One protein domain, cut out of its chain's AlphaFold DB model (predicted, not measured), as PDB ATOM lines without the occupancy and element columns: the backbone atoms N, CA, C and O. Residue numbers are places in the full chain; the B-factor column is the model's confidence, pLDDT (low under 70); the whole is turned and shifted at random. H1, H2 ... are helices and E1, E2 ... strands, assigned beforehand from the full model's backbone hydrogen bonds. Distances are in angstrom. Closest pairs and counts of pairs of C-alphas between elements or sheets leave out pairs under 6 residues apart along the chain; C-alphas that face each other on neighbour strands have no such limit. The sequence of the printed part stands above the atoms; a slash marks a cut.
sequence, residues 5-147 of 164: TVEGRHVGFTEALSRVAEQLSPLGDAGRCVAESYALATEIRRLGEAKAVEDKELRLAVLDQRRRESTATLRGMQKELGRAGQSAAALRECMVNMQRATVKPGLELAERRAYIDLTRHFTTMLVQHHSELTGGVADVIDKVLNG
ATOM      1  N   THR A   5     219.627 196.560 230.700       91.25
ATOM      2  CA  THR A   5     220.226 197.870 230.422       91.25
ATOM      3  C   THR A   5     221.164 197.755 229.225       91.25
ATOM      4  O   THR A   5     221.816 196.730 229.029       91.25
ATOM      5  N   VAL A   6     221.212 198.793 228.389       88.75
ATOM      6  CA  VAL A   6     222.127 198.855 227.242       88.75
ATOM      7  C   VAL A   6     222.924 200.145 227.332       88.75
ATOM      8  O   VAL A   6     222.352 201.230 227.257       88.75
ATOM      9  N   GLU A   7     224.238 200.008 227.482       86.62
ATOM     10  CA  GLU A   7     225.193 201.113 227.575       86.62
ATOM     11  C   GLU A   7     226.226 200.963 226.457       86.62
ATOM     12  O   GLU A   7     227.139 200.136 226.518       86.62
ATOM     13  N   GLY A   8     226.041 201.722 225.372       84.50
ATOM     14  CA  GLY A   8     226.849 201.591 224.161       84.50
ATOM     15  C   GLY A   8     226.795 200.170 223.589       84.50
ATOM     16  O   GLY A   8     225.777 199.747 223.047       84.50
ATOM     17  N   ARG A   9     227.906 199.431 223.710       84.75
ATOM     18  CA  ARG A   9     228.039 198.035 223.248       84.75
ATOM     19  C   ARG A   9     227.870 196.994 224.356       84.75
ATOM     20  O   ARG A   9     228.059 195.808 224.101       84.75
ATOM     21  N   HIS A  10     227.550 197.419 225.572       86.62
ATOM     22  CA  HIS A  10     227.407 196.528 226.711       86.62
ATOM     23  C   HIS A  10     225.934 196.275 227.041       86.62
ATOM     24  O   HIS A  10     225.121 197.201 227.046       86.62
ATOM     25  N   VAL A  11     225.607 195.014 227.330       90.50
ATOM     26  CA  VAL A  11     224.287 194.595 227.811       90.50
ATOM     27  C   VAL A  11     224.413 194.194 229.271       90.50
ATOM     28  O   VAL A  11     225.092 193.218 229.587       90.50
ATOM     29  N   GLY A  12     223.739 194.941 230.138       92.19
ATOM     30  CA  GLY A  12     223.613 194.647 231.557       92.19
ATOM     31  C   GLY A  12     222.261 194.020 231.887       92.19
ATOM     32  O   GLY A  12     221.263 194.207 231.187       92.19
ATOM     33  N   PHE A  13     222.223 193.287 232.994       93.25
ATOM     34  CA  PHE A  13     221.000 192.732 233.553       93.25
ATOM     35  C   PHE A  13     220.717 193.368 234.907       93.25
ATOM     36  O   PHE A  13     221.612 193.520 235.736       93.25
ATOM     37  N   THR A  14     219.466 193.757 235.118       93.69
ATOM     38  CA  THR A  14     219.054 194.441 236.349       93.69
ATOM     39  C   THR A  14     218.870 193.472 237.515       93.69
ATOM     40  O   THR A  14     218.692 192.271 237.324       93.69
ATOM     41  N   GLU A  15     218.812 194.006 238.737       92.12
ATOM     42  CA  GLU A  15     218.488 193.230 239.942       92.12
ATOM     43  C   GLU A  15     217.121 192.526 239.840       92.12
ATOM     44  O   GLU A  15     216.949 191.408 240.325       92.12
ATOM     45  N   ALA A  16     216.159 193.138 239.140       91.19
ATOM     46  CA  ALA A  16     214.872 192.511 238.853       91.19
ATOM     47  C   ALA A  16     215.038 191.212 238.052       91.19
ATOM     48  O   ALA A  16     214.334 190.239 238.314       91.19
ATOM     49  N   LEU A  17     215.995 191.156 237.116       92.12
ATOM     50  CA  LEU A  17     216.295 189.911 236.416       92.12
ATOM     51  C   LEU A  17     216.926 188.871 237.341       92.12
ATOM     52  O   LEU A  17     216.575 187.698 237.242       92.12
ATOM     53  N   SER A  18     217.819 189.281 238.244       93.00
ATOM     54  CA  SER A  18     218.409 188.368 239.229       93.00
ATOM     55  C   SER A  18     217.330 187.699 240.078       93.00
ATOM     56  O   SER A  18     217.317 186.476 240.183       93.00
ATOM     57  N   ARG A  19     216.350 188.465 240.575       92.94
ATOM     58  CA  ARG A  19     215.208 187.912 241.325       92.94
ATOM     59  C   ARG A  19     214.356 186.958 240.490       92.94
ATOM     60  O   ARG A  19     213.908 185.932 241.002       92.94
ATOM     61  N   VAL A  20     214.171 187.250 239.198       90.12
ATOM     62  CA  VAL A  20     213.502 186.327 238.267       90.12
ATOM     63  C   VAL A  20     214.295 185.029 238.116       90.12
ATOM     64  O   VAL A  20     213.716 183.951 238.230       90.12
ATOM     65  N   ALA A  21     215.611 185.114 237.917       91.25
ATOM     66  CA  ALA A  21     216.484 183.950 237.803       91.25
ATOM     67  C   ALA A  21     216.503 183.106 239.090       91.25
ATOM     68  O   ALA A  21     216.495 181.880 239.007       91.25
ATOM     69  N   GLU A  22     216.437 183.729 240.269       92.62
ATOM     70  CA  GLU A  22     216.307 183.029 241.554       92.62
ATOM     71  C   GLU A  22     215.034 182.175 241.621       92.62
ATOM     72  O   GLU A  22     215.079 181.038 242.097       92.62
ATOM     73  N   GLN A  23     213.906 182.662 241.085       90.12
ATOM     74  CA  GLN A  23     212.671 181.866 241.035       90.12
ATOM     75  C   GLN A  23     212.789 180.659 240.091       90.12
ATOM     76  O   GLN A  23     212.037 179.693 240.240       90.12
ATOM     77  N   LEU A  24     213.737 180.703 239.149       85.31
ATOM     78  CA  LEU A  24     214.060 179.629 238.207       85.31
ATOM     79  C   LEU A  24     215.210 178.723 238.675       85.31
ATOM     80  O   LEU A  24     215.602 177.815 237.944       85.31
ATOM     81  N   SER A  25     215.728 178.927 239.889       87.12
ATOM     82  CA  SER A  25     216.822 178.127 240.455       87.12
ATOM     83  C   SER A  25     216.600 176.603 240.478       87.12
ATOM     84  O   SER A  25     217.599 175.894 240.345       87.12
ATOM     85  N   PRO A  26     215.365 176.044 240.527       83.56
ATOM     86  CA  PRO A  26     215.165 174.599 240.357       83.56
ATOM     87  C   PRO A  26     215.656 174.043 239.009       83.56
ATOM     88  O   PRO A  26     215.881 172.841 238.886       83.56
ATOM     89  N   LEU A  27     215.828 174.894 237.990       75.88
ATOM     90  CA  LEU A  27     216.414 174.530 236.693       75.88
ATOM     91  C   LEU A  27     217.949 174.662 236.669       75.88
ATOM     92  O   LEU A  27     218.564 174.428 235.627       75.88
ATOM     93  N   GLY A  28     218.575 175.057 237.781       80.56
ATOM     94  CA  GLY A  28     220.006 175.344 237.859       80.56
ATOM     95  C   GLY A  28     220.425 176.471 236.911       80.56
ATOM     96  O   GLY A  28     219.671 177.417 236.670       80.56
ATOM     97  N   ASP A  29     221.616 176.347 236.327       82.19
ATOM     98  CA  ASP A  29     222.182 177.353 235.416       82.19
ATOM     99  C   ASP A  29     221.315 177.597 234.172       82.19
ATOM    100  O   ASP A  29     221.254 178.716 233.655       82.19
ATOM    101  N   ALA A  30     220.556 176.585 233.735       78.69
ATOM    102  CA  ALA A  30     219.607 176.738 232.639       78.69
ATOM    103  C   ALA A  30     218.497 177.746 232.984       78.69
ATOM    104  O   ALA A  30     218.065 178.500 232.113       78.69
ATOM    105  N   GLY A  31     218.073 177.820 234.251       80.38
ATOM    106  CA  GLY A  31     217.084 178.793 234.719       80.38
ATOM    107  C   GLY A  31     217.551 180.232 234.523       80.38
ATOM    108  O   GLY A  31     216.808 181.068 234.006       80.38
ATOM    109  N   ARG A  32     218.823 180.508 234.832       87.12
ATOM    110  CA  ARG A  32     219.434 181.819 234.583       87.12
ATOM    111  C   ARG A  32     219.465 182.147 233.093       87.12
ATOM    112  O   ARG A  32     219.021 183.222 232.695       87.12
ATOM    113  N   CYS A  33     219.916 181.217 232.255       80.44
ATOM    114  CA  CYS A  33     219.962 181.450 230.814       80.44
ATOM    115  C   CYS A  33     218.565 181.617 230.182       80.44
ATOM    116  O   CYS A  33     218.427 182.359 229.206       80.44
ATOM    117  N   VAL A  34     217.522 180.984 230.738       82.75
ATOM    118  CA  VAL A  34     216.119 181.208 230.345       82.75
ATOM    119  C   VAL A  34     215.667 182.622 230.710       82.75
ATOM    120  O   VAL A  34     215.109 183.309 229.852       82.75
ATOM    121  N   ALA A  35     215.938 183.085 231.935       85.31
ATOM    122  CA  ALA A  35     215.610 184.448 232.358       85.31
ATOM    123  C   ALA A  35     216.293 185.493 231.458       85.31
ATOM    124  O   ALA A  35     215.630 186.388 230.933       85.31
ATOM    125  N   GLU A  36     217.599 185.340 231.221       88.19
ATOM    126  CA  GLU A  36     218.380 186.219 230.343       88.19
ATOM    127  C   GLU A  36     217.824 186.227 228.913       88.19
ATOM    128  O   GLU A  36     217.552 187.290 228.358       88.19
ATOM    129  N   SER A  37     217.558 185.051 228.339       84.81
ATOM    130  CA  SER A  37     216.965 184.927 227.002       84.81
ATOM    131  C   SER A  37     215.597 185.611 226.893       84.81
ATOM    132  O   SER A  37     215.331 186.301 225.905       84.81
ATOM    133  N   TYR A  38     214.739 185.457 227.907       87.06
ATOM    134  CA  TYR A  38     213.433 186.119 227.963       87.06
ATOM    135  C   TYR A  38     213.573 187.643 228.039       87.06
ATOM    136  O   TYR A  38     212.892 188.368 227.306       87.06
ATOM    137  N   ALA A  39     214.469 188.136 228.896       88.44
ATOM    138  CA  ALA A  39     214.691 189.562 229.086       88.44
ATOM    139  C   ALA A  39     215.195 190.228 227.799       88.44
ATOM    140  O   ALA A  39     214.664 191.260 227.389       88.44
ATOM    141  N   LEU A  40     216.147 189.589 227.111       86.25
ATOM    142  CA  LEU A  40     216.672 190.047 225.822       86.25
ATOM    143  C   LEU A  40     215.586 190.064 224.741       86.25
ATOM    144  O   LEU A  40     215.442 191.056 224.033       86.25
ATOM    145  N   ALA A  41     214.788 188.998 224.623       86.88
ATOM    146  CA  ALA A  41     213.707 188.934 223.638       86.88
ATOM    147  C   ALA A  41     212.626 190.001 223.885       86.88
ATOM    148  O   ALA A  41     212.134 190.622 222.940       86.88
ATOM    149  N   THR A  42     212.282 190.232 225.152       87.12
ATOM    150  CA  THR A  42     211.321 191.267 225.555       87.12
ATOM    151  C   THR A  42     211.842 192.659 225.217       87.12
ATOM    152  O   THR A  42     211.105 193.473 224.662       87.12
ATOM    153  N   GLU A  43     213.122 192.922 225.487       89.50
ATOM    154  CA  GLU A  43     213.739 194.215 225.202       89.50
ATOM    155  C   GLU A  43     213.874 194.477 223.695       89.50
ATOM    156  O   GLU A  43     213.559 195.573 223.232       89.50
ATOM    157  N   ILE A  44     214.235 193.460 222.905       87.50
ATOM    158  CA  ILE A  44     214.260 193.543 221.436       87.50
ATOM    159  C   ILE A  44     212.874 193.890 220.888       87.50
ATOM    160  O   ILE A  44     212.757 194.789 220.055       87.50
ATOM    161  N   ARG A  45     211.811 193.222 221.365       87.31
ATOM    162  CA  ARG A  45     210.432 193.524 220.943       87.31
ATOM    163  C   ARG A  45     210.053 194.963 221.294       87.31
ATOM    164  O   ARG A  45     209.595 195.700 220.424       87.31
ATOM    165  N   ARG A  46     210.315 195.377 222.538       87.31
ATOM    166  CA  ARG A  46     210.033 196.733 223.035       87.31
ATOM    167  C   ARG A  46     210.728 197.804 222.194       87.31
ATOM    168  O   ARG A  46     210.105 198.800 221.834       87.31
ATOM    169  N   LEU A  47     212.007 197.609 221.875       88.50
ATOM    170  CA  LEU A  47     212.767 198.526 221.024       88.50
ATOM    171  C   LEU A  47     212.272 198.505 219.578       88.50
ATOM    172  O   LEU A  47     212.180 199.565 218.961       88.50
ATOM    173  N   GLY A  48     211.921 197.333 219.044       86.81
ATOM    174  CA  GLY A  48     211.340 197.180 217.711       86.81
ATOM    175  C   GLY A  48     210.078 198.025 217.525       86.81
ATOM    176  O   GLY A  48     209.978 198.758 216.542       86.81
ATOM    177  N   GLU A  49     209.183 198.001 218.514       88.25
ATOM    178  CA  GLU A  49     207.910 198.740 218.535       88.25
ATOM    179  C   GLU A  49     208.066 200.248 218.822       88.25
ATOM    180  O   GLU A  49     207.182 201.044 218.499       88.25
ATOM    181  N   ALA A  50     209.190 200.677 219.405       86.94
ATOM    182  CA  ALA A  50     209.426 202.079 219.730       86.94
ATOM    183  C   ALA A  50     209.682 202.927 218.467       86.94
ATOM    184  O   ALA A  50     210.534 202.590 217.640       86.94
ATOM    185  N   LYS A  51     208.963 204.053 218.331       77.38
ATOM    186  CA  LYS A  51     209.007 204.921 217.136       77.38
ATOM    187  C   LYS A  51     210.307 205.713 216.983       77.38
ATOM    188  O   LYS A  51     210.799 205.840 215.871       77.38
ATOM    189  N   ALA A  52     210.856 206.233 218.076       76.50
ATOM    190  CA  ALA A  52     212.093 207.007 218.068       76.50
ATOM    191  C   ALA A  52     212.924 206.635 219.295       76.50
ATOM    192  O   ALA A  52     212.532 206.906 220.428       76.50
ATOM    193  N   VAL A  53     214.047 205.964 219.055       80.62
ATOM    194  CA  VAL A  53     215.050 205.638 220.067       80.62
ATOM    195  C   VAL A  53     216.401 205.946 219.446       80.62
ATOM    196  O   VAL A  53     216.701 205.475 218.350       80.62
ATOM    197  N   GLU A  54     217.193 206.757 220.132       79.50
ATOM    198  CA  GLU A  54     218.575 207.021 219.750       79.50
ATOM    199  C   GLU A  54     219.374 205.710 219.742       79.50
ATOM    200  O   GLU A  54     219.187 204.851 220.611       79.50
ATOM    201  N   ASP A  55     220.214 205.526 218.724       84.19
ATOM    202  CA  ASP A  55     221.006 204.310 218.513       84.19
ATOM    203  C   ASP A  55     220.187 203.011 218.440       84.19
ATOM    204  O   ASP A  55     220.695 201.930 218.745       84.19
ATOM    205  N   LYS A  56     218.910 203.076 218.030       87.12
ATOM    206  CA  LYS A  56     218.014 201.907 217.965       87.12
ATOM    207  C   LYS A  56     218.647 200.716 217.245       87.12
ATOM    208  O   LYS A  56     218.598 199.604 217.764       87.12
ATOM    209  N   GLU A  57     219.237 200.938 216.074       87.06
ATOM    210  CA  GLU A  57     219.850 199.874 215.271       87.06
ATOM    211  C   GLU A  57     221.043 199.232 215.982       87.06
ATOM    212  O   GLU A  57     221.136 198.006 216.051       87.06
ATOM    213  N   LEU A  58     221.909 200.048 216.592       88.44
ATOM    214  CA  LEU A  58     223.046 199.566 217.370       88.44
ATOM    215  C   LEU A  58     222.578 198.763 218.591       88.44
ATOM    216  O   LEU A  58     223.064 197.658 218.822       88.44
ATOM    217  N   ARG A  59     221.603 199.281 219.348       89.44
ATOM    218  CA  ARG A  59     221.040 198.595 220.521       89.44
ATOM    219  C   ARG A  59     220.396 197.267 220.133       89.44
ATOM    220  O   ARG A  59     220.623 196.267 220.809       89.44
ATOM    221  N   LEU A  60     219.641 197.230 219.035       90.19
ATOM    222  CA  LEU A  60     219.050 195.996 218.511       90.19
ATOM    223  C   LEU A  60     220.123 194.982 218.099       90.19
ATOM    224  O   LEU A  60     219.997 193.809 218.445       90.19
ATOM    225  N   ALA A  61     221.184 195.419 217.418       89.19
ATOM    226  CA  ALA A  61     222.281 194.543 217.015       89.19
ATOM    227  C   ALA A  61     223.004 193.935 218.228       89.19
ATOM    228  O   ALA A  61     223.245 192.728 218.273       89.19
ATOM    229  N   VAL A  62     223.300 194.756 219.237       90.94
ATOM    230  CA  VAL A  62     223.970 194.333 220.475       90.94
ATOM    231  C   VAL A  62     223.095 193.355 221.273       90.94
ATOM    232  O   VAL A  62     223.577 192.317 221.730       90.94
ATOM    233  N   LEU A  63     221.793 193.631 221.393       89.12
ATOM    234  CA  LEU A  63     220.850 192.738 222.069       89.12
ATOM    235  C   LEU A  63     220.648 191.418 221.321       89.12
ATOM    236  O   LEU A  63     220.592 190.365 221.957       89.12
ATOM    237  N   ASP A  64     220.545 191.445 219.988       87.75
ATOM    238  CA  ASP A  64     220.380 190.219 219.206       87.75
ATOM    239  C   ASP A  64     221.638 189.349 219.259       87.75
ATOM    240  O   ASP A  64     221.533 188.133 219.414       87.75
ATOM    241  N   GLN A  65     222.825 189.962 219.234       89.50
ATOM    242  CA  GLN A  65     224.081 189.250 219.448       89.50
ATOM    243  C   GLN A  65     224.099 188.564 220.820       89.50
ATOM    244  O   GLN A  65     224.313 187.351 220.902       89.50
ATOM    245  N   ARG A  66     223.772 189.299 221.891       89.50
ATOM    246  CA  ARG A  66     223.717 188.725 223.240       89.50
ATOM    247  C   ARG A  66     222.680 187.604 223.350       89.50
ATOM    248  O   ARG A  66     222.929 186.584 223.988       89.50
ATOM    249  N   ARG A  67     221.533 187.746 222.681       86.00
ATOM    250  CA  ARG A  67     220.487 186.713 222.635       86.00
ATOM    251  C   ARG A  67     220.976 185.436 221.955       86.00
ATOM    252  O   ARG A  67     220.657 184.342 222.427       86.00
ATOM    253  N   ARG A  68     221.733 185.551 220.859       82.94
ATOM    254  CA  ARG A  68     222.321 184.398 220.155       82.94
ATOM    255  C   ARG A  68     223.306 183.651 221.049       82.94
ATOM    256  O   ARG A  68     223.247 182.426 221.090       82.94
ATOM    257  N   GLU A  69     224.133 184.371 221.804       86.06
ATOM    258  CA  GLU A  69     225.057 183.790 222.788       86.06
ATOM    259  C   GLU A  69     224.306 183.029 223.889       86.06
ATOM    260  O   GLU A  69     224.552 181.839 224.079       86.06
ATOM    261  N   SER A  70     223.323 183.658 224.546       74.62
ATOM    262  CA  SER A  70     222.508 182.994 225.579       74.62
ATOM    263  C   SER A  70     221.765 181.767 225.030       74.62
ATOM    264  O   SER A  70     221.695 180.731 225.691       74.62
ATOM    265  N   THR A  71     221.264 181.840 223.792       75.50
ATOM    266  CA  THR A  71     220.594 180.708 223.128       75.50
ATOM    267  C   THR A  71     221.571 179.574 222.810       75.50
ATOM    268  O   THR A  71     221.219 178.402 222.951       75.50
ATOM    269  N   ALA A  72     222.792 179.890 222.373       74.94
ATOM    270  CA  ALA A  72     223.823 178.891 222.108       74.94
ATOM    271  C   ALA A  72     224.218 178.149 223.395       74.94
ATOM    272  O   ALA A  72     224.270 176.919 223.388       74.94
ATOM    273  N   THR A  73     224.387 178.876 224.504       76.88
ATOM    274  CA  THR A  73     224.637 178.293 225.830       76.88
ATOM    275  C   THR A  73     223.498 177.372 226.265       76.88
ATOM    276  O   THR A  73     223.754 176.227 226.636       76.88
ATOM    277  N   LEU A  74     222.238 177.808 226.129       70.50
ATOM    278  CA  LEU A  74     221.068 176.969 226.429       70.50
ATOM    279  C   LEU A  74     221.044 175.680 225.607       70.50
ATOM    280  O   LEU A  74     220.764 174.611 226.145       70.50
ATOM    281  N   ARG A  75     221.356 175.753 224.309       70.06
ATOM    282  CA  ARG A  75     221.441 174.562 223.448       70.06
ATOM    283  C   ARG A  75     222.574 173.627 223.871       70.06
ATOM    284  O   ARG A  75     222.418 172.417 223.743       70.06
ATOM    285  N   GLY A  76     223.691 174.170 224.356       67.00
ATOM    286  CA  GLY A  76     224.772 173.391 224.964       67.00
ATOM    287  C   GLY A  76     224.278 172.620 226.187       67.00
ATOM    288  O   GLY A  76     224.345 171.396 226.205       67.00
ATOM    289  N   MET A  77     223.654 173.323 227.136       68.44
ATOM    290  CA  MET A  77     223.086 172.729 228.354       68.44
ATOM    291  C   MET A  77     221.989 171.698 228.051       68.44
ATOM    292  O   MET A  77     221.908 170.660 228.702       68.44
ATOM    293  N   GLN A  78     221.156 171.929 227.031       64.88
ATOM    294  CA  GLN A  78     220.103 170.992 226.631       64.88
ATOM    295  C   GLN A  78     220.666 169.644 226.154       64.88
ATOM    296  O   GLN A  78     220.048 168.609 226.397       64.88
ATOM    297  N   LYS A  79     221.838 169.638 225.503       62.09
ATOM    298  CA  LYS A  79     222.517 168.394 225.101       62.09
ATOM    299  C   LYS A  79     223.017 167.592 226.306       62.09
ATOM    300  O   LYS A  79     223.119 166.373 226.212       62.09
ATOM    301  N   GLU A  80     223.285 168.256 227.426       55.16
ATOM    302  CA  GLU A  80     223.730 167.631 228.677       55.16
ATOM    303  C   GLU A  80     222.545 167.185 229.560       55.16
ATOM    304  O   GLU A  80     222.619 166.168 230.251       55.16
ATOM    305  N   LEU A  81     221.403 167.879 229.477       54.31
ATOM    306  CA  LEU A  81     220.183 167.670 230.276       54.31
ATOM    307  C   LEU A  81     219.274 166.517 229.788       54.31
ATOM    308  O   LEU A  81     218.049 166.594 229.891       54.31
ATOM    309  N   GLY A  82     219.845 165.409 229.310       48.44
ATOM    310  CA  GLY A  82     219.138 164.225 228.784       48.44
ATOM    311  C   GLY A  82     218.255 163.426 229.771       48.44
ATOM    312  O   GLY A  82     218.110 162.216 229.616       48.44
ATOM    313  N   ARG A  83     217.663 164.045 230.805       52.88
ATOM    314  CA  ARG A  83     216.794 163.394 231.807       52.88
ATOM    315  C   ARG A  83     215.452 164.122 231.959       52.88
ATOM    316  O   ARG A  83     215.216 164.856 232.914       52.88
ATOM    317  N   ALA A  84     214.534 163.833 231.037       50.50
ATOM    318  CA  ALA A  84     213.186 164.412 230.937       50.50
ATOM    319  C   ALA A  84     212.283 164.253 232.187       50.50
ATOM    320  O   ALA A  84     211.303 164.974 232.339       50.50
ATOM    321  N   GLY A  85     212.596 163.346 233.120       48.22
ATOM    322  CA  GLY A  85     211.811 163.180 234.353       48.22
ATOM    323  C   GLY A  85     212.057 164.264 235.413       48.22
ATOM    324  O   GLY A  85     211.171 164.551 236.215       48.22
ATOM    325  N   GLN A  86     213.242 164.882 235.416       51.94
ATOM    326  CA  GLN A  86     213.617 165.913 236.394       51.94
ATOM    327  C   GLN A  86     213.138 167.314 235.975       51.94
ATOM    328  O   GLN A  86     212.952 168.179 236.828       51.94
ATOM    329  N   SER A  87     212.840 167.524 234.688       66.38
ATOM    330  CA  SER A  87     212.452 168.832 234.151       66.38
ATOM    331  C   SER A  87     211.012 169.230 234.496       66.38
ATOM    332  O   SER A  87     210.778 170.367 234.888       66.38
ATOM    333  N   ALA A  88     210.032 168.321 234.431       70.44
ATOM    334  CA  ALA A  88     208.623 168.677 234.658       70.44
ATOM    335  C   ALA A  88     208.287 169.002 236.129       70.44
ATOM    336  O   ALA A  88     207.380 169.789 236.408       70.44
ATOM    337  N   ALA A  89     208.985 168.386 237.088       74.38
ATOM    338  CA  ALA A  89     208.854 168.734 238.504       74.38
ATOM    339  C   ALA A  89     209.495 170.101 238.792       74.38
ATOM    340  O   ALA A  89     208.833 170.961 239.368       74.38
ATOM    341  N   ALA A  90     210.715 170.327 238.293       77.06
ATOM    342  CA  ALA A  90     211.414 171.602 238.424       77.06
ATOM    343  C   ALA A  90     210.643 172.762 237.767       77.06
ATOM    344  O   ALA A  90     210.518 173.830 238.360       77.06
ATOM    345  N   LEU A  91     210.041 172.550 236.589       79.19
ATOM    346  CA  LEU A  91     209.197 173.551 235.924       79.19
ATOM    347  C   LEU A  91     207.964 173.919 236.758       79.19
ATOM    348  O   LEU A  91     207.635 175.098 236.880       79.19
ATOM    349  N   ARG A  92     207.294 172.931 237.366       83.88
ATOM    350  CA  ARG A  92     206.154 173.187 238.262       83.88
ATOM    351  C   ARG A  92     206.577 173.966 239.505       83.88
ATOM    352  O   ARG A  92     205.877 174.892 239.899       83.88
ATOM    353  N   GLU A  93     207.722 173.628 240.088       86.38
ATOM    354  CA  GLU A  93     208.281 174.363 241.224       86.38
ATOM    355  C   GLU A  93     208.606 175.818 240.854       86.38
ATOM    356  O   GLU A  93     208.191 176.735 241.559       86.38
ATOM    357  N   CYS A  94     209.229 176.046 239.691       85.38
ATOM    358  CA  CYS A  94     209.470 177.391 239.162       85.38
ATOM    359  C   CYS A  94     208.168 178.189 239.020       85.38
ATOM    360  O   CYS A  94     208.101 179.348 239.424       85.38
ATOM    361  N   MET A  95     207.108 177.578 238.479       87.00
ATOM    362  CA  MET A  95     205.801 178.234 238.344       87.00
ATOM    363  C   MET A  95     205.208 178.624 239.702       87.00
ATOM    364  O   MET A  95     204.719 179.743 239.847       87.00
ATOM    365  N   VAL A  96     205.284 177.747 240.708       90.88
ATOM    366  CA  VAL A  96     204.820 178.058 242.071       90.88
ATOM    367  C   VAL A  96     205.630 179.208 242.676       90.88
ATOM    368  O   VAL A  96     205.048 180.124 243.263       90.88
ATOM    369  N   ASN A  97     206.953 179.202 242.505       91.19
ATOM    370  CA  ASN A  97     207.835 180.267 242.984       91.19
ATOM    371  C   ASN A  97     207.482 181.619 242.344       91.19
ATOM    372  O   ASN A  97     207.252 182.601 243.051       91.19
ATOM    373  N   MET A  98     207.318 181.657 241.018       91.50
ATOM    374  CA  MET A  98     206.922 182.864 240.284       91.50
ATOM    375  C   MET A  98     205.519 183.360 240.666       91.50
ATOM    376  O   MET A  98     205.316 184.563 240.843       91.50
ATOM    377  N   GLN A  99     204.549 182.462 240.860       89.44
ATOM    378  CA  GLN A  99     203.205 182.823 241.329       89.44
ATOM    379  C   GLN A  99     203.244 183.459 242.725       89.44
ATOM    380  O   GLN A  99     202.629 184.504 242.947       89.44
ATOM    381  N   ARG A 100     204.021 182.883 243.652       90.69
ATOM    382  CA  ARG A 100     204.236 183.450 244.994       90.69
ATOM    383  C   ARG A 100     204.944 184.802 244.939       90.69
ATOM    384  O   ARG A 100     204.587 185.708 245.686       90.69
ATOM    385  N   ALA A 101     205.929 184.962 244.058       90.06
ATOM    386  CA  ALA A 101     206.629 186.230 243.879       90.06
ATOM    387  C   ALA A 101     205.703 187.324 243.316       90.06
ATOM    388  O   ALA A 101     205.769 188.471 243.751       90.06
ATOM    389  N   THR A 102     204.777 186.961 242.424       89.19
ATOM    390  CA  THR A 102     203.848 187.893 241.761       89.19
ATOM    391  C   THR A 102     202.894 188.597 242.734       89.19
ATOM    392  O   THR A 102     202.474 189.726 242.479       89.19
ATOM    393  N   VAL A 103     202.544 187.979 243.864       88.00
ATOM    394  CA  VAL A 103     201.623 188.579 244.849       88.00
ATOM    395  C   VAL A 103     202.318 189.477 245.880       88.00
ATOM    396  O   VAL A 103     201.639 190.095 246.697       88.00
ATOM    397  N   LYS A 104     203.655 189.595 245.848       88.06
ATOM    398  CA  LYS A 104     204.396 190.442 246.793       88.06
ATOM    399  C   LYS A 104     204.094 191.939 246.573       88.06
ATOM    400  O   LYS A 104     204.016 192.385 245.419       88.06
ATOM    401  N   PRO A 105     203.939 192.730 247.652       85.44
ATOM    402  CA  PRO A 105     203.774 194.177 247.553       85.44
ATOM    403  C   PRO A 105     205.066 194.838 247.050       85.44
ATOM    404  O   PRO A 105     206.159 194.333 247.286       85.44
ATOM    405  N   GLY A 106     204.939 195.968 246.347       85.69
ATOM    406  CA  GLY A 106     206.092 196.732 245.843       85.69
ATOM    407  C   GLY A 106     206.807 196.123 244.630       85.69
ATOM    408  O   GLY A 106     207.873 196.597 244.255       85.69
ATOM    409  N   LEU A 107     206.239 195.087 244.004       88.56
ATOM    410  CA  LEU A 107     206.838 194.445 242.837       88.56
ATOM    411  C   LEU A 107     206.813 195.360 241.603       88.56
ATOM    412  O   LEU A 107     205.739 195.752 241.135       88.56
ATOM    413  N   GLU A 108     207.993 195.616 241.039       90.19
ATOM    414  CA  GLU A 108     208.174 196.356 239.788       90.19
ATOM    415  C   GLU A 108     207.358 195.745 238.638       90.19
ATOM    416  O   GLU A 108     207.272 194.525 238.472       90.19
ATOM    417  N   LEU A 109     206.794 196.599 237.778       88.81
ATOM    418  CA  LEU A 109     205.925 196.161 236.681       88.81
ATOM    419  C   LEU A 109     206.634 195.215 235.696       88.81
ATOM    420  O   LEU A 109     206.018 194.269 235.207       88.81
ATOM    421  N   ALA A 110     207.913 195.460 235.400       86.88
ATOM    422  CA  ALA A 110     208.690 194.610 234.497       86.88
ATOM    423  C   ALA A 110     208.927 193.212 235.085       86.88
ATOM    424  O   ALA A 110     208.783 192.218 234.378       86.88
ATOM    425  N   GLU A 111     209.211 193.135 236.386       90.50
ATOM    426  CA  GLU A 111     209.382 191.873 237.106       90.50
ATOM    427  C   GLU A 111     208.060 191.092 237.165       90.50
ATOM    428  O   GLU A 111     208.006 189.907 236.841       90.50
ATOM    429  N   ARG A 112     206.951 191.786 237.457       91.44
ATOM    430  CA  ARG A 112     205.599 191.207 237.439       91.44
ATOM    431  C   ARG A 112     205.237 190.609 236.078       91.44
ATOM    432  O   ARG A 112     204.699 189.506 236.020       91.44
ATOM    433  N   ARG A 113     205.512 191.332 234.988       90.62
ATOM    434  CA  ARG A 113     205.266 190.849 233.619       90.62
ATOM    435  C   ARG A 113     206.116 189.622 233.298       90.62
ATOM    436  O   ARG A 113     205.578 188.665 232.753       90.62
ATOM    437  N   ALA A 114     207.381 189.616 233.725       89.38
ATOM    438  CA  ALA A 114     208.268 188.471 233.554       89.38
ATOM    439  C   ALA A 114     207.695 187.200 234.189       89.38
ATOM    440  O   ALA A 114     207.606 186.170 233.524       89.38
ATOM    441  N   TYR A 115     207.236 187.279 235.442       90.25
ATOM    442  CA  TYR A 115     206.631 186.130 236.117       90.25
ATOM    443  C   TYR A 115     205.384 185.611 235.399       90.25
ATOM    444  O   TYR A 115     205.233 184.399 235.240       90.25
ATOM    445  N   ILE A 116     204.506 186.506 234.938       88.25
ATOM    446  CA  ILE A 116     203.280 186.131 234.220       88.25
ATOM    447  C   ILE A 116     203.620 185.439 232.896       88.25
ATOM    448  O   ILE A 116     203.097 184.358 232.613       88.25
ATOM    449  N   ASP A 117     204.514 186.025 232.102       86.88
ATOM    450  CA  ASP A 117     204.865 185.505 230.781       86.88
ATOM    451  C   ASP A 117     205.615 184.175 230.865       86.88
ATOM    452  O   ASP A 117     205.289 183.240 230.132       86.88
ATOM    453  N   LEU A 118     206.579 184.053 231.784       84.69
ATOM    454  CA  LEU A 118     207.318 182.808 232.007       84.69
ATOM    455  C   LEU A 118     206.396 181.700 232.526       84.69
ATOM    456  O   LEU A 118     206.456 180.570 232.043       84.69
ATOM    457  N   THR A 119     205.477 182.025 233.442       86.19
ATOM    458  CA  THR A 119     204.465 181.069 233.921       86.19
ATOM    459  C   THR A 119     203.566 180.604 232.777       86.19
ATOM    460  O   THR A 119     203.304 179.405 232.643       86.19
ATOM    461  N   ARG A 120     203.119 181.522 231.910       83.19
ATOM    462  CA  ARG A 120     202.320 181.183 230.724       83.19
ATOM    463  C   ARG A 120     203.103 180.282 229.771       83.19
ATOM    464  O   ARG A 120     202.568 179.271 229.322       83.19
ATOM    465  N   HIS A 121     204.365 180.610 229.506       81.88
ATOM    466  CA  HIS A 121     205.229 179.840 228.617       81.88
ATOM    467  C   HIS A 121     205.458 178.410 229.126       81.88
ATOM    468  O   HIS A 121     205.242 177.451 228.385       81.88
ATOM    469  N   PHE A 122     205.805 178.241 230.406       80.31
ATOM    470  CA  PHE A 122     205.987 176.916 231.003       80.31
ATOM    471  C   PHE A 122     204.688 176.115 231.067       80.31
ATOM    472  O   PHE A 122     204.716 174.905 230.851       80.31
ATOM    473  N   THR A 123     203.547 176.774 231.281       78.31
ATOM    474  CA  THR A 123     202.236 176.114 231.193       78.31
ATOM    475  C   THR A 123     202.029 175.524 229.801       78.31
ATOM    476  O   THR A 123     201.702 174.346 229.682       78.31
ATOM    477  N   THR A 124     202.273 176.306 228.743       78.06
ATOM    478  CA  THR A 124     202.166 175.823 227.359       78.06
ATOM    479  C   THR A 124     203.099 174.641 227.102       78.06
ATOM    480  O   THR A 124     202.646 173.633 226.564       78.06
ATOM    481  N   MET A 125     204.359 174.716 227.540       70.38
ATOM    482  CA  MET A 125     205.311 173.611 227.385       70.38
ATOM    483  C   MET A 125     204.870 172.340 228.120       70.38
ATOM    484  O   MET A 125     204.957 171.250 227.563       70.38
ATOM    485  N   LEU A 126     204.376 172.455 229.357       71.94
ATOM    486  CA  LEU A 126     203.909 171.302 230.131       71.94
ATOM    487  C   LEU A 126     202.669 170.654 229.505       71.94
ATOM    488  O   LEU A 126     202.581 169.426 229.484       71.94
ATOM    489  N   VAL A 127     201.742 171.465 228.986       72.88
ATOM    490  CA  VAL A 127     200.536 171.023 228.264       72.88
ATOM    491  C   VAL A 127     200.916 170.309 226.966       72.88
ATOM    492  O   VAL A 127     200.381 169.238 226.686       72.88
ATOM    493  N   GLN A 128     201.857 170.853 226.193       68.75
ATOM    494  CA  GLN A 128     202.369 170.214 224.976       68.75
ATOM    495  C   GLN A 128     203.056 168.882 225.295       68.75
ATOM    496  O   GLN A 128     202.652 167.851 224.769       68.75
ATOM    497  N   HIS A 129     203.985 168.878 226.255       66.81
ATOM    498  CA  HIS A 129     204.691 167.672 226.692       66.81
ATOM    499  C   HIS A 129     203.740 166.583 227.216       66.81
ATOM    500  O   HIS A 129     203.925 165.403 226.936       66.81
ATOM    501  N   HIS A 130     202.695 166.954 227.968       64.62
ATOM    502  CA  HIS A 130     201.671 165.990 228.384       64.62
ATOM    503  C   HIS A 130     200.829 165.510 227.205       64.62
ATOM    504  O   HIS A 130     200.576 164.318 227.116       64.62
ATOM    505  N   SER A 131     200.435 166.389 226.281       63.62
ATOM    506  CA  SER A 131     199.657 165.981 225.102       63.62
ATOM    507  C   SER A 131     200.414 164.967 224.245       63.62
ATOM    508  O   SER A 131     199.824 163.984 223.806       63.62
ATOM    509  N   GLU A 132     201.721 165.169 224.073       61.19
ATOM    510  CA  GLU A 132     202.614 164.257 223.354       61.19
ATOM    511  C   GLU A 132     202.790 162.909 224.076       61.19
ATOM    512  O   GLU A 132     202.861 161.871 223.424       61.19
ATOM    513  N   LEU A 133     202.813 162.898 225.416       58.91
ATOM    514  CA  LEU A 133     202.982 161.676 226.214       58.91
ATOM    515  C   LEU A 133     201.689 160.892 226.476       58.91
ATOM    516  O   LEU A 133     201.745 159.672 226.620       58.91
ATOM    517  N   THR A 134     200.540 161.560 226.603       55.97
ATOM    518  CA  THR A 134     199.279 160.944 227.063       55.97
ATOM    519  C   THR A 134     198.189 160.881 225.998       55.97
ATOM    520  O   THR A 134     197.073 160.479 226.318       55.97
ATOM    521  N   GLY A 135     198.478 161.286 224.758       56.59
ATOM    522  CA  GLY A 135     197.489 161.350 223.673       56.59
ATOM    523  C   GLY A 135     196.552 162.561 223.746       56.59
ATOM    524  O   GLY A 135     195.580 162.623 223.003       56.59
ATOM    525  N   GLY A 136     196.841 163.531 224.623       51.38
ATOM    526  CA  GLY A 136     196.074 164.770 224.767       51.38
ATOM    527  C   GLY A 136     195.802 165.160 226.220       51.38
ATOM    528  O   GLY A 136     195.562 164.320 227.087       51.38
ATOM    529  N   VAL A 137     195.817 166.466 226.493       52.31
ATOM    530  CA  VAL A 137     195.500 167.038 227.817       52.31
ATOM    531  C   VAL A 137     194.021 166.883 228.176       52.31
ATOM    532  O   VAL A 137     193.702 166.705 229.349       52.31
ATOM    533  N   ALA A 138     193.130 166.884 227.179       50.72
ATOM    534  CA  ALA A 138     191.698 166.666 227.375       50.72
ATOM    535  C   ALA A 138     191.413 165.299 228.016       50.72
ATOM    536  O   ALA A 138     190.696 165.246 229.002       50.72
ATOM    537  N   ASP A 139     192.071 164.232 227.557       46.16
ATOM    538  CA  ASP A 139     191.927 162.880 228.110       46.16
ATOM    539  C   ASP A 139     192.400 162.766 229.563       46.16
ATOM    540  O   ASP A 139     191.841 162.002 230.348       46.16
ATOM    541  N   VAL A 140     193.446 163.502 229.945       51.31
ATOM    542  CA  VAL A 140     193.950 163.510 231.329       51.31
ATOM    543  C   VAL A 140     193.025 164.316 232.231       51.31
ATOM    544  O   VAL A 140     192.734 163.877 233.341       51.31
ATOM    545  N   ILE A 141     192.539 165.467 231.760       51.50
ATOM    546  CA  ILE A 141     191.555 166.281 232.481       51.50
ATOM    547  C   ILE A 141     190.255 165.494 232.654       51.50
ATOM    548  O   ILE A 141     189.754 165.421 233.768       51.50
ATOM    549  N   ASP A 142     189.764 164.845 231.604       48.16
ATOM    550  CA  ASP A 142     188.550 164.031 231.639       48.16
ATOM    551  C   ASP A 142     188.725 162.829 232.580       48.16
ATOM    552  O   ASP A 142     187.882 162.574 233.434       48.16
ATOM    553  N   LYS A 143     189.887 162.163 232.573       48.00
ATOM    554  CA  LYS A 143     190.200 161.108 233.555       48.00
ATOM    555  C   LYS A 143     190.270 161.635 234.991       48.00
ATOM    556  O   LYS A 143     189.808 160.953 235.902       48.00
ATOM    557  N   VAL A 144     190.845 162.814 235.236       51.50
ATOM    558  CA  VAL A 144     190.949 163.407 236.586       51.50
ATOM    559  C   VAL A 144     189.588 163.890 237.093       51.50
ATOM    560  O   VAL A 144     189.238 163.591 238.232       51.50
ATOM    561  N   LEU A 145     188.811 164.579 236.256       48.66
ATOM    562  CA  LEU A 145     187.473 165.073 236.591       48.66
ATOM    563  C   LEU A 145     186.462 163.928 236.743       48.66
ATOM    564  O   LEU A 145     185.620 163.987 237.634       48.66
ATOM    565  N   ASN A 146     186.609 162.846 235.969       54.41
ATOM    566  CA  ASN A 146     185.772 161.644 236.063       54.41
ATOM    567  C   ASN A 146     186.363 160.563 236.996       54.41
ATOM    568  O   ASN A 146     185.947 159.407 236.963       54.41
ATOM    569  N   GLY A 147     187.347 160.913 237.837       41.31
ATOM    570  CA  GLY A 147     187.794 160.096 238.975       41.31
ATOM    571  C   GLY A 147     188.727 158.910 238.682       41.31
ATOM    572  O   GLY A 147     189.145 158.231 239.619       41.31
TER     573      GLY A 147
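What this domain is: This is residues 5 to 147 of the 164 residues of an uncharacterized protein of Lentzea albidocapillata subsp. violacea (UniProt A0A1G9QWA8). Two helical hairpins, H2 with H3 and H4 with H5, are joined on one side by the short helix H1, which packs on H2, H4 and H5. A tiny two-strand hairpin, E1 and E2, packs on H3 far from the other end of the domain, where H6 turns off H5 at a corner and its residues 141 to 145 stick out with the tail to 147. The printed part has 143 residues, with two named strands and then six named helices along it; the sheet E1 - E2 is antiparallel and the class is mostly helix. It is only just compact, close to loose, with a radius of gyration of the C-alphas of 17.5 A, and elongated, spanning 59 by 38 by 27 A.

How they stand to each other: Start at E1, residues 5 to 7, and E2, residues 10 to 13, an antiparallel hairpin at 159 degrees; find N 5 and O 12 at 2.9 A, within hydrogen-bond range. Next comes H1, residues 15 to 23, which touches H2, residues 29 to 49, at a steep tilt of 45 degrees, opposite ways, the closest C-alphas being those of Ala 21 and Arg 32, 4.9 A apart. H2 forms a helical hairpin with H3, residues 56 to 80; they touch at a shallow tilt of 26 degrees, closest at the C-alphas of Ser 37 and Arg 67, 5.9 A. Look back to E2 here: the C-alphas of Val 11 and Leu 63, its closest to H3, are 6.9 A apart. H4, residues 84 to 102, is apart from H3 and forms a helical hairpin with H5, residues 109 to 134, at a shallow tilt of 30 degrees, closest at the C-alphas of Met 98 and Tyr 115, 5.3 A. H1 touches H4, closest at the C-alphas of Gln 23 and Asn 97, 5.5 A, and H5, at those of Ala 16 and Glu 111, 5.8 A. H6, residues 137 to 145, touches H5 only at the corner, about perpendicular at 88 degrees, closest at the C-alphas of Ser 131 and Val 137, 5.1 A. Every O i to N i+4 pair is within hydrogen-bond range in H1, H2, H5 and H6, against 20 of 21 in H3 and 13 of 15 in H4.

Where its parts are: Find C-alpha 5 at (220.226, 197.870, 230.422), where E1 begins. H2 runs 30.8 A, H3 36.4 A and H4 27.5 A. H5 runs 37.1 A from C-alpha 109 at (205.925, 196.161, 236.681), and H6 ends at C-alpha 145, (187.473, 165.073, 236.591).

The domain as a whole: The C-alphas of Glu 54 and Gly 147, the two farthest apart, are 59.3 A apart. The printed part has no cut and no long link. The model's pLDDT is under 70 in residues 76 to 87 and 128 to 147.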